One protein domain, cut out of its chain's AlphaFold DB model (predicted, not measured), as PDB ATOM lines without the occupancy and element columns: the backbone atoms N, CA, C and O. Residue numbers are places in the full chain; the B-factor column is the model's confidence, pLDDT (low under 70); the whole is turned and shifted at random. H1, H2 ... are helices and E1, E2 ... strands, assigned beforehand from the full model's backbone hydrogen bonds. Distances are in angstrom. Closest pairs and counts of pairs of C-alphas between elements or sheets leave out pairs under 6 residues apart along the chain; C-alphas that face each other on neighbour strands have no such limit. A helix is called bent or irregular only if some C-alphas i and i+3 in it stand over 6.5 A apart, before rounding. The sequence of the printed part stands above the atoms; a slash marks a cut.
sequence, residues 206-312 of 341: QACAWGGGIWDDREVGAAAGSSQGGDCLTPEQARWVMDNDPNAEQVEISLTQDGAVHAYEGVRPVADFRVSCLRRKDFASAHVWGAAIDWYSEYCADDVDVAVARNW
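What this domain is: This is residues 206 to 312 of the 341 residues of an uncharacterized protein of Helicosporidium sp. ATCC 50920 (UniProt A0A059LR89). A small twisted sheet of four strands has H2 packed over one face and the short H1 beside its strands on the opposite face, while H3 and H4 form a separate small helical part beyond one end of the sheet. The long loop of residues 255 to 273 reaches out past the other end. The printed part has 107 residues, with H1 E1 E2 H2 E3 E4 H3 H4 along the chain, a mixed sheet of order E2 E1 E4 E3, and a mixed class of helices and strands with 53 residues in named elements, under half. It is only just compact, close to loose, with a radius of gyration of the C-alphas of 15.4 A and spans of 42 by 36 by 22 A.

Where its parts are: In the sheet, E3 is residues 248 to 254, 19.3 A long, and E4 is residues 274 to 280, 18.9 A long. E1 is residues 214 to 216, 6.5 A, and E2 is residues 231 to 233, 6.2 A. H2, residues 235 to 244, measures 14.3 A, and H1, residues 206 to 210, measures 6.2 A from C-alpha 206 at (-1.269, -36.283, -48.978). H3 is residues 289 to 296, 10.9 A. H4, residues 303 to 312, measures 14.9 A and ends with C-alpha 312 at (-0.063, -13.463, -32.507).

How they stand to each other: E4 and E3 are an antiparallel hairpin at 150 degrees, with N 251 and O 277 at 2.8 A. E1 is parallel to E4 at 33 degrees, with N 215 and O 276 at 2.9 A. E2 and E1 are an antiparallel hairpin, with N 214 and O 233 at 2.9 A. From edge to edge the strands' lines turn by 98 degrees. E2, H2 and E3 make a split strand-helix-strand unit, two strands running the same way with E1 and E4 between them, and its crossover is right-handed. H2 is on the sheet at a height of 7.7 A, over E1 and slantwise to it at 34 degrees on the local plane; the closest C-alphas of H2 and E3 are Met 242 and Ala 248, 5.8 A. H1 is on the opposite face, over none of the strands, at a height of 4.1 A, only just above the sheet's level; the closest C-alphas of H1 and E4 are Ala 209 and Val 275, 5.1 A. H3 and H4 are not on the sheet. They are close but not clearly touching, with C-alphas 293 and 309 closest at 6.6 A, at a steep tilt of 62 degrees, opposite ways. H4 is irregular: C-alphas 304 and 307 are 7.0 A apart. Every O i to N i+4 pair is within hydrogen-bond range in H1, H2 and H3; in H4, 4 of 6 are.

The domain as a whole: The two C-alphas farthest apart, Glu 265 and Asn 311, are 43.9 A apart. The printed part has no cut. The links from E1 to E2, 14 residues, and from E3 to E4, 19 residues, are long. Mean pLDDT of the printed part is 85.7, and residues 221 to 229 and 263 to 266 are under 70.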
ATOM      1  N   GLN A 206      -1.972 -35.062 -48.584       92.81
ATOM      2  CA  GLN A 206      -1.269 -36.283 -48.978       92.81
ATOM      3  C   GLN A 206      -2.036 -37.016 -50.083       92.81
ATOM      4  O   GLN A 206      -1.494 -37.239 -51.165       92.81
ATOM      5  N   ALA A 207      -3.326 -37.282 -49.858       91.56
ATOM      6  CA  ALA A 207      -4.220 -37.878 -50.846       91.56
ATOM      7  C   ALA A 207      -4.308 -37.041 -52.127       91.56
ATOM      8  O   ALA A 207      -4.309 -37.593 -53.228       91.56
ATOM      9  N   CYS A 208      -4.311 -35.712 -51.992       93.88
ATOM     10  CA  CYS A 208      -4.309 -34.815 -53.138       93.88
ATOM     11  C   CYS A 208      -3.032 -34.939 -53.978       93.88
ATOM     12  O   CYS A 208      -3.103 -35.062 -55.202       93.88
ATOM     13  N   ALA A 209      -1.865 -34.966 -53.331       93.38
ATOM     14  CA  ALA A 209      -0.591 -35.070 -54.030       93.38
ATOM     15  C   ALA A 209      -0.393 -36.448 -54.679       93.38
ATOM     16  O   ALA A 209       0.103 -36.522 -55.802       93.38
ATOM     17  N   TRP A 210      -0.840 -37.534 -54.033       90.94
ATOM     18  CA  TRP A 210      -0.851 -38.870 -54.648       90.94
ATOM     19  C   TRP A 210      -1.705 -38.919 -55.917       90.94
ATOM     20  O   TRP A 210      -1.315 -39.562 -56.888       90.94
ATOM     21  N   GLY A 211      -2.827 -38.196 -55.932       90.75
ATOM     22  CA  GLY A 211      -3.686 -38.050 -57.107       90.75
ATOM     23  C   GLY A 211      -3.162 -37.081 -58.175       90.75
ATOM     24  O   GLY A 211      -3.841 -36.883 -59.180       90.75
ATOM     25  N   GLY A 212      -1.996 -36.453 -57.974       92.31
ATOM     26  CA  GLY A 212      -1.447 -35.439 -58.883       92.31
ATOM     27  C   GLY A 212      -2.219 -34.113 -58.884       92.31
ATOM     28  O   GLY A 212      -2.117 -33.343 -59.841       92.31
ATOM     29  N   GLY A 213      -3.016 -33.860 -57.844       95.50
ATOM     30  CA  GLY A 213      -3.788 -32.635 -57.679       95.50
ATOM     31  C   GLY A 213      -2.999 -31.490 -57.039       95.50
ATOM     32  O   GLY A 213      -1.824 -31.611 -56.687       95.50
ATOM     33  N   ILE A 214      -3.684 -30.358 -56.881       97.62
ATOM     34  CA  ILE A 214      -3.185 -29.143 -56.233       97.62
ATOM     35  C   ILE A 214      -4.081 -28.849 -55.030       97.62
ATOM     36  O   ILE A 214      -5.295 -28.735 -55.166       97.62
ATOM     37  N   TRP A 215      -3.490 -28.731 -53.847       96.81
ATOM     38  CA  TRP A 215      -4.224 -28.489 -52.607       96.81
ATOM     39  C   TRP A 215      -4.640 -27.020 -52.494       96.81
ATOM     40  O   TRP A 215      -3.775 -26.152 -52.527       96.81
ATOM     41  N   ASP A 216      -5.927 -26.706 -52.342       95.44
ATOM     42  CA  ASP A 216      -6.389 -25.328 -52.125       95.44
ATOM     43  C   ASP A 216      -6.557 -25.031 -50.633       95.44
ATOM     44  O   ASP A 216      -7.477 -25.527 -49.988       95.44
ATOM     45  N   ASP A 217      -5.667 -24.208 -50.081       93.56
ATOM     46  CA  ASP A 217      -5.635 -23.809 -48.673       93.56
ATOM     47  C   ASP A 217      -5.829 -22.297 -48.473       93.56
ATOM     48  O   ASP A 217      -5.417 -21.738 -47.451       93.56
ATOM     49  N   ARG A 218      -6.409 -21.605 -49.462       92.00
ATOM     50  CA  ARG A 218      -6.536 -20.137 -49.464       92.00
ATOM     51  C   ARG A 218      -7.395 -19.590 -48.327       92.00
ATOM     52  O   ARG A 218      -7.030 -18.573 -47.741       92.00
ATOM     53  N   GLU A 219      -8.496 -20.259 -48.005       85.44
ATOM     54  CA  GLU A 219      -9.507 -19.753 -47.073       85.44
ATOM     55  C   GLU A 219      -9.501 -20.551 -45.763       85.44
ATOM     56  O   GLU A 219     -10.147 -21.583 -45.645       85.44
ATOM     57  N   VAL A 220      -8.770 -20.094 -44.743       78.19
ATOM     58  CA  VAL A 220      -8.683 -20.806 -43.454       78.19
ATOM     59  C   VAL A 220      -9.581 -20.134 -42.414       78.19
ATOM     60  O   VAL A 220      -9.294 -19.034 -41.952       78.19
ATOM     61  N   GLY A 221     -10.646 -20.819 -41.985       68.12
ATOM     62  CA  GLY A 221     -11.488 -20.398 -40.857       68.12
ATOM     63  C   GLY A 221     -12.993 -20.422 -41.135       68.12
ATOM     64  O   GLY A 221     -13.444 -20.543 -42.269       68.12
ATOM     65  N   ALA A 222     -13.792 -20.305 -40.071       54.72
ATOM     66  CA  ALA A 222     -15.253 -20.432 -40.130       54.72
ATOM     67  C   ALA A 222     -15.975 -19.261 -40.829       54.72
ATOM     68  O   ALA A 222     -17.125 -19.408 -41.234       54.72
ATOM     69  N   ALA A 223     -15.313 -18.109 -40.994       50.12
ATOM     70  CA  ALA A 223     -15.911 -16.915 -41.594       50.12
ATOM     71  C   ALA A 223     -16.215 -17.056 -43.102       50.12
ATOM     72  O   ALA A 223     -16.973 -16.251 -43.637       50.12
ATOM     73  N   ALA A 224     -15.662 -18.068 -43.781       50.97
ATOM     74  CA  ALA A 224     -15.774 -18.221 -45.232       50.97
ATOM     75  C   ALA A 224     -17.106 -18.829 -45.722       50.97
ATOM     76  O   ALA A 224     -17.348 -18.832 -46.927       50.97
ATOM     77  N   GLY A 225     -17.978 -19.346 -44.839       51.12
ATOM     78  CA  GLY A 225     -19.328 -19.854 -45.179       51.12
ATOM     79  C   GLY A 225     -19.397 -21.032 -46.176       51.12
ATOM     80  O   GLY A 225     -20.437 -21.659 -46.328       51.12
ATOM     81  N   SER A 226     -18.285 -21.362 -46.819       48.34
ATOM     82  CA  SER A 226     -18.038 -22.412 -47.801       48.34
ATOM     83  C   SER A 226     -16.630 -22.952 -47.515       48.34
ATOM     84  O   SER A 226     -15.842 -22.236 -46.902       48.34
ATOM     85  N   SER A 227     -16.393 -24.237 -47.798       49.22
ATOM     86  CA  SER A 227     -15.192 -25.044 -47.480       49.22
ATOM     87  C   SER A 227     -13.994 -24.268 -46.900       49.22
ATOM     88  O   SER A 227     -13.396 -23.441 -47.577       49.22
ATOM     89  N   GLN A 228     -13.643 -24.544 -45.634       62.12
ATOM     90  CA  GLN A 228     -12.538 -23.928 -44.866       62.12
ATOM     91  C   GLN A 228     -11.141 -24.282 -45.421       62.12
ATOM     92  O   GLN A 228     -10.290 -24.835 -44.705       62.12
ATOM     93  N   GLY A 229     -10.931 -24.040 -46.712       66.62
ATOM     94  CA  GLY A 229      -9.852 -24.625 -47.468       66.62
ATOM     95  C   GLY A 229      -9.927 -26.148 -47.404       66.62
ATOM     96  O   GLY A 229     -10.809 -26.768 -46.802       66.62
ATOM     97  N   GLY A 230      -8.941 -26.764 -48.019       84.75
ATOM     98  CA  GLY A 230      -8.777 -28.200 -48.036       84.75
ATOM     99  C   GLY A 230      -9.581 -28.932 -49.093       84.75
ATOM    100  O   GLY A 230     -10.029 -30.055 -48.858       84.75
ATOM    101  N   ASP A 231      -9.698 -28.306 -50.260       91.12
ATOM    102  CA  ASP A 231     -10.153 -28.958 -51.478       91.12
ATOM    103  C   ASP A 231      -8.943 -29.407 -52.312       91.12
ATOM    104  O   ASP A 231      -7.895 -28.758 -52.333       91.12
ATOM    105  N   CYS A 232      -9.080 -30.534 -53.010       94.25
ATOM    106  CA  CYS A 232      -8.086 -30.974 -53.984       94.25
ATOM    107  C   CYS A 232      -8.532 -30.575 -55.390       94.25
ATOM    108  O   CYS A 232      -9.535 -31.080 -55.896       94.25
ATOM    109  N   LEU A 233      -7.788 -29.667 -56.015       95.81
ATOM    110  CA  LEU A 233      -8.076 -29.139 -57.339       95.81
ATOM    111  C   LEU A 233      -7.335 -29.913 -58.426       95.81
ATOM    112  O   LEU A 233      -6.192 -30.345 -58.261       95.81
ATOM    113  N   THR A 234      -7.965 -30.000 -59.592       96.56
ATOM    114  CA  THR A 234      -7.269 -30.328 -60.841       96.56
ATOM    115  C   THR A 234      -6.335 -29.184 -61.264       96.56
ATOM    116  O   THR A 234      -6.576 -28.024 -60.903       96.56
ATOM    117  N   PRO A 235      -5.299 -29.454 -62.081       97.25
ATOM    118  CA  PRO A 235      -4.451 -28.407 -62.654       97.25
ATOM    119  C   PRO A 235      -5.226 -27.317 -63.412       97.25
ATOM    120  O   PRO A 235      -4.841 -26.151 -63.401       97.25
ATOM    121  N   GLU A 236      -6.330 -27.666 -64.071       97.81
ATOM    122  CA  GLU A 236      -7.215 -26.730 -64.774       97.81
ATOM    123  C   GLU A 236      -7.927 -25.789 -63.796       97.81
ATOM    124  O   GLU A 236      -7.926 -24.576 -64.002       97.81
ATOM    125  N   GLN A 237      -8.503 -26.336 -62.722       97.00
ATOM    126  CA  GLN A 237      -9.182 -25.552 -61.687       97.00
ATOM    127  C   GLN A 237      -8.208 -24.625 -60.954       97.00
ATOM    128  O   GLN A 237      -8.525 -23.458 -60.740       97.00
ATOM    129  N   ALA A 238      -7.012 -25.111 -60.619       97.56
ATOM    130  CA  ALA A 238      -5.989 -24.292 -59.978       97.56
ATOM    131  C   ALA A 238      -5.519 -23.140 -60.879       97.56
ATOM    132  O   ALA A 238      -5.390 -22.012 -60.411       97.56
ATOM    133  N   ARG A 239      -5.326 -23.390 -62.185       98.12
ATOM    134  CA  ARG A 239      -5.032 -22.324 -63.158       98.12
ATOM    135  C   ARG A 239      -6.151 -21.293 -63.216       98.12
ATOM    136  O   ARG A 239      -5.874 -20.105 -63.131       98.12
ATOM    137  N   TRP A 240      -7.407 -21.740 -63.277       97.62
ATOM    138  CA  TRP A 240      -8.552 -20.831 -63.254       97.62
ATOM    139  C   TRP A 240      -8.558 -19.956 -61.995       97.62
ATOM    140  O   TRP A 240      -8.757 -18.748 -62.100       97.62
ATOM    141  N   VAL A 241      -8.286 -20.532 -60.821       96.56
ATOM    142  CA  VAL A 241      -8.142 -19.772 -59.573       96.56
ATOM    143  C   VAL A 241      -7.036 -18.723 -59.697       96.56
ATOM    144  O   VAL A 241      -7.287 -17.554 -59.436       96.56
ATOM    145  N   MET A 242      -5.840 -19.117 -60.138       97.81
ATOM    146  CA  MET A 242      -4.696 -18.211 -60.285       97.81
ATOM    147  C   MET A 242      -4.952 -17.073 -61.288       97.81
ATOM    148  O   MET A 242      -4.453 -15.966 -61.090       97.81
ATOM    149  N   ASP A 243      -5.748 -17.320 -62.329       98.12
ATOM    150  CA  ASP A 243      -6.118 -16.319 -63.336       98.12
ATOM    151  C   ASP A 243      -7.211 -15.346 -62.846       98.12
ATOM    152  O   ASP A 243      -7.303 -14.222 -63.344       98.12
ATOM    153  N   ASN A 244      -8.051 -15.760 -61.888       97.56
ATOM    154  CA  ASN A 244      -9.232 -15.002 -61.443       97.56
ATOM    155  C   ASN A 244      -9.130 -14.451 -60.012       97.56
ATOM    156  O   ASN A 244      -9.929 -13.594 -59.632       97.56
ATOM    157  N   ASP A 245      -8.153 -14.897 -59.225       96.19
ATOM    158  CA  ASP A 245      -7.870 -14.404 -57.882       96.19
ATOM    159  C   ASP A 245      -6.456 -13.797 -57.833       96.19
ATOM    160  O   ASP A 245      -5.469 -14.518 -57.667       96.19
ATOM    161  N   PRO A 246      -6.314 -12.460 -57.940       96.81
ATOM    162  CA  PRO A 246      -5.002 -11.813 -57.924       96.81
ATOM    163  C   PRO A 246      -4.274 -11.955 -56.580       96.81
ATOM    164  O   PRO A 246      -3.069 -11.679 -56.514       96.81
ATOM    165  N   ASN A 247      -4.968 -12.369 -55.515       95.62
ATOM    166  CA  ASN A 247      -4.380 -12.628 -54.207       95.62
ATOM    167  C   ASN A 247      -3.969 -14.090 -54.027       95.62
ATOM    168  O   ASN A 247      -3.300 -14.380 -53.038       95.62
ATOM    169  N   ALA A 248      -4.301 -14.992 -54.951       96.75
ATOM    170  CA  ALA A 248      -3.819 -16.362 -54.910       96.75
ATOM    171  C   ALA A 248      -2.327 -16.440 -55.280       96.75
ATOM    172  O   ALA A 248      -1.819 -15.723 -56.150       96.75
ATOM    173  N   GLU A 249      -1.614 -17.331 -54.604       97.38
ATOM    174  CA  GLU A 249      -0.286 -17.796 -54.975       97.38
ATOM    175  C   GLU A 249      -0.212 -19.320 -54.867       97.38
ATOM    176  O   GLU A 249      -0.811 -19.923 -53.977       97.38
ATOM    177  N   GLN A 250       0.547 -19.935 -55.774       97.88
ATOM    178  CA  GLN A 250       0.883 -21.352 -55.713       97.88
ATOM    179  C   GLN A 250       2.283 -21.507 -55.129       97.88
ATOM    180  O   GLN A 250       3.244 -20.919 -55.627       97.88
ATOM    181  N   VAL A 251       2.396 -22.327 -54.092       97.00
ATOM    182  CA  VAL A 251       3.659 -22.694 -53.452       97.00
ATOM    183  C   VAL A 251       3.830 -24.203 -53.464       97.00
ATOM    184  O   VAL A 251       2.865 -24.949 -53.600       97.00
ATOM    185  N   GLU A 252       5.062 -24.667 -53.314       96.50
ATOM    186  CA  GLU A 252       5.348 -26.084 -53.131       96.50
ATOM    187  C   GLU A 252       5.733 -26.325 -51.674       96.50
ATOM    188  O   GLU A 252       6.586 -25.620 -51.130       96.50
ATOM    189  N   ILE A 253       5.094 -27.304 -51.037       93.25
ATOM    190  CA  ILE A 253       5.408 -27.696 -49.663       93.25
ATOM    191  C   ILE A 253       5.812 -29.166 -49.627       93.25
ATOM    192  O   ILE A 253       5.190 -30.013 -50.271       93.25
ATOM    193  N   SER A 254       6.845 -29.479 -48.847       92.19
ATOM    194  CA  SER A 254       7.175 -30.863 -48.518       92.19
ATOM    195  C   SER A 254       6.107 -31.417 -47.590       92.19
ATOM    196  O   SER A 254       5.833 -30.830 -46.547       92.19
ATOM    197  N   LEU A 255       5.522 -32.547 -47.957       90.88
ATOM    198  CA  LEU A 255       4.584 -33.294 -47.142       90.88
ATOM    199  C   LEU A 255       5.273 -34.456 -46.447       90.88
ATOM    200  O   LEU A 255       6.384 -34.877 -46.760       90.88
ATOM    201  N   THR A 256       4.560 -34.980 -45.472       85.50
ATOM    202  CA  THR A 256       4.941 -36.147 -44.707       85.50
ATOM    203  C   THR A 256       4.271 -37.386 -45.293       85.50
ATOM    204  O   THR A 256       3.082 -37.354 -45.609       85.50
ATOM    205  N   GLN A 257       5.019 -38.482 -45.425       86.88
ATOM    206  CA  GLN A 257       4.495 -39.778 -45.853       86.88
ATOM    207  C   GLN A 257       5.284 -40.899 -45.177       86.88
ATOM    208  O   GLN A 257       6.493 -40.996 -45.367       86.88
ATOM    209  N   ASP A 258       4.615 -41.744 -44.399       85.19
ATOM    210  CA  ASP A 258       5.221 -42.943 -43.805       85.19
ATOM    211  C   ASP A 258       4.996 -44.202 -44.659       85.19
ATOM    212  O   ASP A 258       5.705 -45.195 -44.516       85.19
ATOM    213  N   GLY A 259       4.035 -44.134 -45.587       83.50
ATOM    214  CA  GLY A 259       3.653 -45.237 -46.456       83.50
ATOM    215  C   GLY A 259       2.823 -46.315 -45.764       83.50
ATOM    216  O   GLY A 259       2.694 -47.384 -46.347       83.50
ATOM    217  N   ALA A 260       2.286 -46.070 -44.564       84.25
ATOM    218  CA  ALA A 260       1.430 -47.030 -43.866       84.25
ATOM    219  C   ALA A 260       0.027 -47.103 -44.485       84.25
ATOM    220  O   ALA A 260      -0.554 -48.181 -44.587       84.25
ATOM    221  N   VAL A 261      -0.510 -45.960 -44.924       81.81
ATOM    222  CA  VAL A 261      -1.768 -45.901 -45.677       81.81
ATOM    223  C   VAL A 261      -1.459 -45.887 -47.169       81.81
ATOM    224  O   VAL A 261      -0.813 -44.970 -47.682       81.81
ATOM    225  N   HIS A 262      -1.943 -46.910 -47.868       70.25
ATOM    226  CA  HIS A 262      -1.878 -47.008 -49.320       70.25
ATOM    227  C   HIS A 262      -3.215 -46.554 -49.908       70.25
ATOM    228  O   HIS A 262      -4.051 -47.374 -50.261       70.25
ATOM    229  N   ALA A 263      -3.409 -45.237 -50.009       59.47
ATOM    230  CA  ALA A 263      -4.617 -44.646 -50.594       59.47
ATOM    231  C   ALA A 263      -4.918 -45.137 -52.017       59.47
ATOM    232  O   ALA A 263      -6.059 -45.213 -52.460       59.47
ATOM    233  N   TYR A 264      -3.861 -45.481 -52.753       61.50
ATOM    234  CA  TYR A 264      -3.956 -45.928 -54.129       61.50
ATOM    235  C   TYR A 264      -3.007 -47.097 -54.353       61.50
ATOM    236  O   TYR A 264      -1.843 -47.071 -53.932       61.50
ATOM    237  N   GLU A 265      -3.500 -48.112 -55.054       61.53
ATOM    238  CA  GLU A 265      -2.691 -49.245 -55.476       61.53
ATOM    239  C   GLU A 265      -1.458 -48.742 -56.246       61.53
ATOM    240  O   GLU A 265      -1.557 -47.982 -57.210       61.53
ATOM    241  N   GLY A 266      -0.268 -49.123 -55.780       65.56
ATOM    242  CA  GLY A 266       1.000 -48.723 -56.394       65.56
ATOM    243  C   GLY A 266       1.620 -47.420 -55.875       65.56
ATOM    244  O   GLY A 266       2.771 -47.146 -56.232       65.56
ATOM    245  N   VAL A 267       0.957 -46.658 -54.996       72.62
ATOM    246  CA  VAL A 267       1.597 -45.516 -54.321       72.62
ATOM    247  C   VAL A 267       2.634 -46.021 -53.324       72.62
ATOM    248  O   VAL A 267       2.339 -46.777 -52.397       72.62
ATOM    249  N   ARG A 268       3.879 -45.581 -53.517       76.19
ATOM    250  CA  ARG A 268       5.012 -45.906 -52.646       76.19
ATOM    251  C   ARG A 268       5.454 -44.663 -51.879       76.19
ATOM    252  O   ARG A 268       5.413 -43.576 -52.455       76.19
ATOM    253  N   PRO A 269       5.917 -44.806 -50.626       78.88
ATOM    254  CA  PRO A 269       6.572 -43.709 -49.932       78.88
ATOM    255  C   PRO A 269       7.770 -43.196 -50.735       78.88
ATOM    256  O   PRO A 269       8.606 -43.973 -51.205       78.88
ATOM    257  N   VAL A 270       7.838 -41.875 -50.892       83.25
ATOM    258  CA  VAL A 270       8.943 -41.169 -51.546       83.25
ATOM    259  C   VAL A 270       9.608 -40.233 -50.542       83.25
ATOM    260  O   VAL A 270       8.937 -39.596 -49.735       83.25
ATOM    261  N   ALA A 271      10.942 -40.158 -50.575       78.81
ATOM    262  CA  ALA A 271      11.718 -39.387 -49.598       78.81
ATOM    263  C   ALA A 271      11.475 -37.869 -49.683       78.81
ATOM    264  O   ALA A 271      11.620 -37.169 -48.688       78.81
ATOM    265  N   ASP A 272      11.107 -37.374 -50.865       85.94
ATOM    266  CA  ASP A 272      10.818 -35.964 -51.129       85.94
ATOM    267  C   ASP A 272       9.376 -35.819 -51.620       85.94
ATOM    268  O   ASP A 272       9.108 -35.472 -52.770       85.94
ATOM    269  N   PHE A 273       8.430 -36.204 -50.761       90.44
ATOM    270  CA  PHE A 273       7.012 -36.095 -51.073       90.44
ATOM    271  C   PHE A 273       6.579 -34.633 -50.982       90.44
ATOM    272  O   PHE A 273       6.781 -33.989 -49.954       90.44
ATOM    273  N   ARG A 274       6.003 -34.086 -52.054       94.12
ATOM    274  CA  ARG A 274       5.620 -32.671 -52.144       94.12
ATOM    275  C   ARG A 274       4.223 -32.513 -52.711       94.12
ATOM    276  O   ARG A 274       3.766 -33.355 -53.478       94.12
ATOM    277  N   VAL A 275       3.580 -31.398 -52.376       95.12
ATOM    278  CA  VAL A 275       2.318 -30.974 -52.989       95.12
ATOM    279  C   VAL A 275       2.411 -29.523 -53.436       95.12
ATOM    280  O   VAL A 275       2.985 -28.677 -52.746       95.12
ATOM    281  N   SER A 276       1.822 -29.236 -54.593       97.56
ATOM    282  CA  SER A 276       1.500 -27.864 -54.977       97.56
ATOM    283  C   SER A 276       0.297 -27.399 -54.165       97.56
ATOM    284  O   SER A 276      -0.732 -28.069 -54.151       97.56
ATOM    285  N   CYS A 277       0.423 -26.263 -53.495       97.12
ATOM    286  CA  CYS A 277      -0.578 -25.726 -52.589       97.12
ATOM    287  C   CYS A 277      -0.920 -24.284 -52.973       97.12
ATOM    288  O   CYS A 277      -0.021 -23.456 -53.121       97.12
ATOM    289  N   LEU A 278      -2.206 -23.976 -53.135       97.06
ATOM    290  CA  LEU A 278      -2.690 -22.612 -53.284       97.06
ATOM    291  C   LEU A 278      -2.925 -22.000 -51.908       97.06
ATOM    292  O   LEU A 278      -3.572 -22.596 -51.050       97.06
ATOM    293  N   ARG A 279      -2.443 -20.779 -51.713       95.00
ATOM    294  CA  ARG A 279      -2.757 -19.946 -50.550       95.00
ATOM    295  C   ARG A 279      -2.914 -18.497 -50.970       95.00
ATOM    296  O   ARG A 279      -2.614 -18.132 -52.102       95.00
ATOM    297  N   ARG A 280      -3.404 -17.660 -50.062       94.19
ATOM    298  CA  ARG A 280      -3.408 -16.218 -50.294       94.19
ATOM    299  C   ARG A 280      -2.006 -15.645 -50.087       94.19
ATOM    300  O   ARG A 280      -1.297 -16.073 -49.184       94.19
ATOM    301  N   LYS A 281      -1.625 -14.621 -50.846       94.38
ATOM    302  CA  LYS A 281      -0.357 -13.884 -50.671       94.38
ATOM    303  C   LYS A 281      -0.234 -13.258 -49.280       94.38
ATOM    304  O   LYS A 281       0.861 -13.106 -48.751       94.38
ATOM    305  N   ASP A 282      -1.365 -12.917 -48.669       91.19
ATOM    306  CA  ASP A 282      -1.483 -12.372 -47.318       91.19
ATOM    307  C   ASP A 282      -1.851 -13.440 -46.270       91.19
ATOM    308  O   ASP A 282      -2.412 -13.104 -45.226       91.19
ATOM    309  N   PHE A 283      -1.518 -14.716 -46.506       89.88
ATOM    310  CA  PHE A 283      -1.894 -15.848 -45.643       89.88
ATOM    311  C   PHE A 283      -1.510 -15.695 -44.165       89.88
ATOM    312  O   PHE A 283      -2.166 -16.277 -43.312       89.88
ATOM    313  N   ALA A 284      -0.465 -14.929 -43.838       86.31
ATOM    314  CA  ALA A 284      -0.032 -14.674 -42.458       86.31
ATOM    315  C   ALA A 284      -0.682 -13.428 -41.821       86.31
ATOM    316  O   ALA A 284      -0.391 -13.080 -40.675       86.31
ATOM    317  N   SER A 285      -1.532 -12.715 -42.561       85.12
ATOM    318  CA  SER A 285      -2.193 -11.505 -42.079       85.12
ATOM    319  C   SER A 285      -3.229 -11.811 -40.994       85.12
ATOM    320  O   SER A 285      -3.774 -12.912 -40.896       85.12
ATOM    321  N   ALA A 286      -3.545 -10.795 -40.188       82.38
ATOM    322  CA  ALA A 286      -4.516 -10.929 -39.108       82.38
ATOM    323  C   ALA A 286      -5.931 -11.293 -39.593       82.38
ATOM    324  O   ALA A 286      -6.678 -11.901 -38.839       82.38
ATOM    325  N   HIS A 287      -6.306 -10.949 -40.829       81.56
ATOM    326  CA  HIS A 287      -7.648 -11.243 -41.333       81.56
ATOM    327  C   HIS A 287      -7.782 -12.669 -41.887       81.56
ATOM    328  O   HIS A 287      -8.851 -13.249 -41.743       81.56
ATOM    329  N   VAL A 288      -6.717 -13.246 -42.464       81.81
ATOM    330  CA  VAL A 288      -6.724 -14.644 -42.936       81.81
ATOM    331  C   VAL A 288      -6.444 -15.589 -41.772       81.81
ATOM    332  O   VAL A 288      -7.293 -16.368 -41.355       81.81
ATOM    333  N   TRP A 289      -5.254 -15.492 -41.184       85.62
ATOM    334  CA  TRP A 289      -4.809 -16.442 -40.166       85.62
ATOM    335  C   TRP A 289      -5.426 -16.181 -38.791       85.62
ATOM    336  O   TRP A 289      -5.697 -17.115 -38.033       85.62
ATOM    337  N   GLY A 290      -5.707 -14.917 -38.469       84.88
ATOM    338  CA  GLY A 290      -6.325 -14.563 -37.195       84.88
ATOM    339  C   GLY A 290      -7.718 -15.136 -37.010       84.88
ATOM    340  O   GLY A 290      -8.033 -15.609 -35.922       84.88
ATOM    341  N   ALA A 291      -8.514 -15.196 -38.081       82.12
ATOM    342  CA  ALA A 291      -9.828 -15.829 -38.052       82.12
ATOM    343  C   ALA A 291      -9.738 -17.309 -37.637       82.12
ATOM    344  O   ALA A 291     -10.557 -17.788 -36.851       82.12
ATOM    345  N   ALA A 292      -8.709 -18.022 -38.106       83.31
ATOM    346  CA  ALA A 292      -8.446 -19.400 -37.707       83.31
ATOM    347  C   ALA A 292      -8.034 -19.509 -36.228       83.31
ATOM    348  O   ALA A 292      -8.562 -20.355 -35.505       83.31
ATOM    349  N   ILE A 293      -7.125 -18.644 -35.757       86.81
ATOM    350  CA  ILE A 293      -6.672 -18.636 -34.355       86.81
ATOM    351  C   ILE A 293      -7.810 -18.280 -33.391       86.81
ATOM    352  O   ILE A 293      -7.877 -18.832 -32.285       86.81
ATOM    353  N   ASP A 294      -8.683 -17.355 -33.778       85.62
ATOM    354  CA  ASP A 294      -9.813 -16.920 -32.961       85.62
ATOM    355  C   ASP A 294     -10.882 -18.013 -32.877       85.62
ATOM    356  O   ASP A 294     -11.371 -18.299 -31.786       85.62
ATOM    357  N   TRP A 295     -11.181 -18.689 -33.993       84.81
ATOM    358  CA  TRP A 295     -12.153 -19.782 -34.023       84.81
ATOM    359  C   TRP A 295     -11.685 -21.022 -33.252       84.81
ATOM    360  O   TRP A 295     -12.390 -21.529 -32.382       84.81
ATOM    361  N   TYR A 296     -10.483 -21.521 -33.554       85.06
ATOM    362  CA  TYR A 296      -9.981 -22.768 -32.973       85.06
ATOM    363  C   TYR A 296      -9.433 -22.585 -31.554       85.06
ATOM    364  O   TYR A 296      -9.328 -23.540 -30.784       85.06
ATOM    365  N   SER A 297      -9.158 -21.350 -31.143       82.81
ATOM    366  CA  SER A 297      -8.567 -21.012 -29.850       82.81
ATOM    367  C   SER A 297      -7.175 -21.654 -29.621       82.81
ATOM    368  O   SER A 297      -6.629 -22.354 -30.469       82.81
ATOM    369  N   GLU A 298      -6.535 -21.388 -28.470       84.94
ATOM    370  CA  GLU A 298      -5.277 -22.090 -28.114       84.94
ATOM    371  C   GLU A 298      -5.515 -23.560 -27.740       84.94
ATOM    372  O   GLU A 298      -4.583 -24.358 -27.734       84.94
ATOM    373  N   TYR A 299      -6.769 -23.932 -27.465       86.00
ATOM    374  CA  TYR A 299      -7.153 -25.301 -27.146       86.00
ATOM    375  C   TYR A 299      -6.870 -26.271 -28.301       86.00
ATOM    376  O   TYR A 299      -6.546 -27.437 -28.069       86.00
ATOM    377  N   CYS A 300      -6.951 -25.768 -29.532       89.75
ATOM    378  CA  CYS A 300      -6.723 -26.516 -30.765       89.75
ATOM    379  C   CYS A 300      -5.343 -26.307 -31.383       89.75
ATOM    380  O   CYS A 300      -5.069 -26.825 -32.468       89.75
ATOM    381  N   ALA A 301      -4.478 -25.542 -30.718       89.12
ATOM    382  CA  ALA A 301      -3.107 -25.410 -31.163       89.12
ATOM    383  C   ALA A 301      -2.359 -26.726 -30.922       89.12
ATOM    384  O   ALA A 301      -2.496 -27.367 -29.870       89.12
ATOM    385  N   ASP A 302      -1.563 -27.127 -31.912       86.44
ATOM    386  CA  ASP A 302      -0.507 -28.103 -31.669       86.44
ATOM    387  C   ASP A 302       0.590 -27.462 -30.805       86.44
ATOM    388  O   ASP A 302       0.731 -26.238 -30.790       86.44
ATOM    389  N   ASP A 303       1.369 -28.260 -30.072       84.00
ATOM    390  CA  ASP A 303       2.321 -27.741 -29.077       84.00
ATOM    391  C   ASP A 303       3.352 -26.802 -29.707       84.00
ATOM    392  O   ASP A 303       3.717 -25.787 -29.109       84.00
ATOM    393  N   VAL A 304       3.769 -27.101 -30.943       80.62
ATOM    394  CA  VAL A 304       4.702 -26.258 -31.708       80.62
ATOM    395  C   VAL A 304       4.094 -24.909 -32.106       80.62
ATOM    396  O   VAL A 304       4.825 -23.938 -32.297       80.62
ATOM    397  N   ASP A 305       2.765 -24.819 -32.176       82.94
ATOM    398  CA  ASP A 305       2.036 -23.625 -32.607       82.94
ATOM    399  C   ASP A 305       1.505 -22.796 -31.426       82.94
ATOM    400  O   ASP A 305       1.141 -21.636 -31.610       82.94
ATOM    401  N   VAL A 306       1.490 -23.331 -30.196       86.25
ATOM    402  CA  VAL A 306       0.959 -22.624 -29.009       86.25
ATOM    403  C   VAL A 306       1.658 -21.280 -28.791       86.25
ATOM    404  O   VAL A 306       0.998 -20.257 -28.602       86.25
ATOM    405  N   ALA A 307       2.995 -21.257 -28.810       84.50
ATOM    406  CA  ALA A 307       3.760 -20.027 -28.584       84.50
ATOM    407  C   ALA A 307       3.487 -18.982 -29.677       84.50
ATOM    408  O   ALA A 307       3.338 -17.792 -29.394       84.50
ATOM    409  N   VAL A 308       3.364 -19.454 -30.914       82.50
ATOM    410  CA  VAL A 308       3.097 -18.650 -32.103       82.50
ATOM    411  C   VAL A 308       1.692 -18.043 -32.030       82.50
ATOM    412  O   VAL A 308       1.549 -16.828 -32.163       82.50
ATOM    413  N   ALA A 309       0.676 -18.847 -31.709       84.44
ATOM    414  CA  ALA A 309      -0.703 -18.394 -31.529       84.44
ATOM    415  C   ALA A 309      -0.834 -17.377 -30.381       84.44
ATOM    416  O   ALA A 309      -1.534 -16.371 -30.510       84.44
ATOM    417  N   ARG A 310      -0.124 -17.590 -29.263       87.38
ATOM    418  CA  ARG A 310      -0.091 -16.643 -28.135       87.38
ATOM    419  C   ARG A 310       0.561 -15.321 -28.505       87.38
ATOM    420  O   ARG A 310       0.015 -14.266 -28.187       87.38
ATOM    421  N   ASN A 311       1.710 -15.372 -29.179       85.25
ATOM    422  CA  ASN A 311       2.390 -14.169 -29.637       85.25
ATOM    423  C   ASN A 311       1.519 -13.389 -30.630       85.25
ATOM    424  O   ASN A 311       1.369 -12.179 -30.479       85.25
ATOM    425  N   TRP A 312       0.877 -14.082 -31.576       85.88
ATOM    426  CA  TRP A 312      -0.063 -13.463 -32.507       85.88
ATOM    427  C   TRP A 312      -1.200 -12.749 -31.770       85.88
ATOM    428  O   TRP A 312      -1.423 -11.566 -32.000       85.88
TER     429      TRP A 312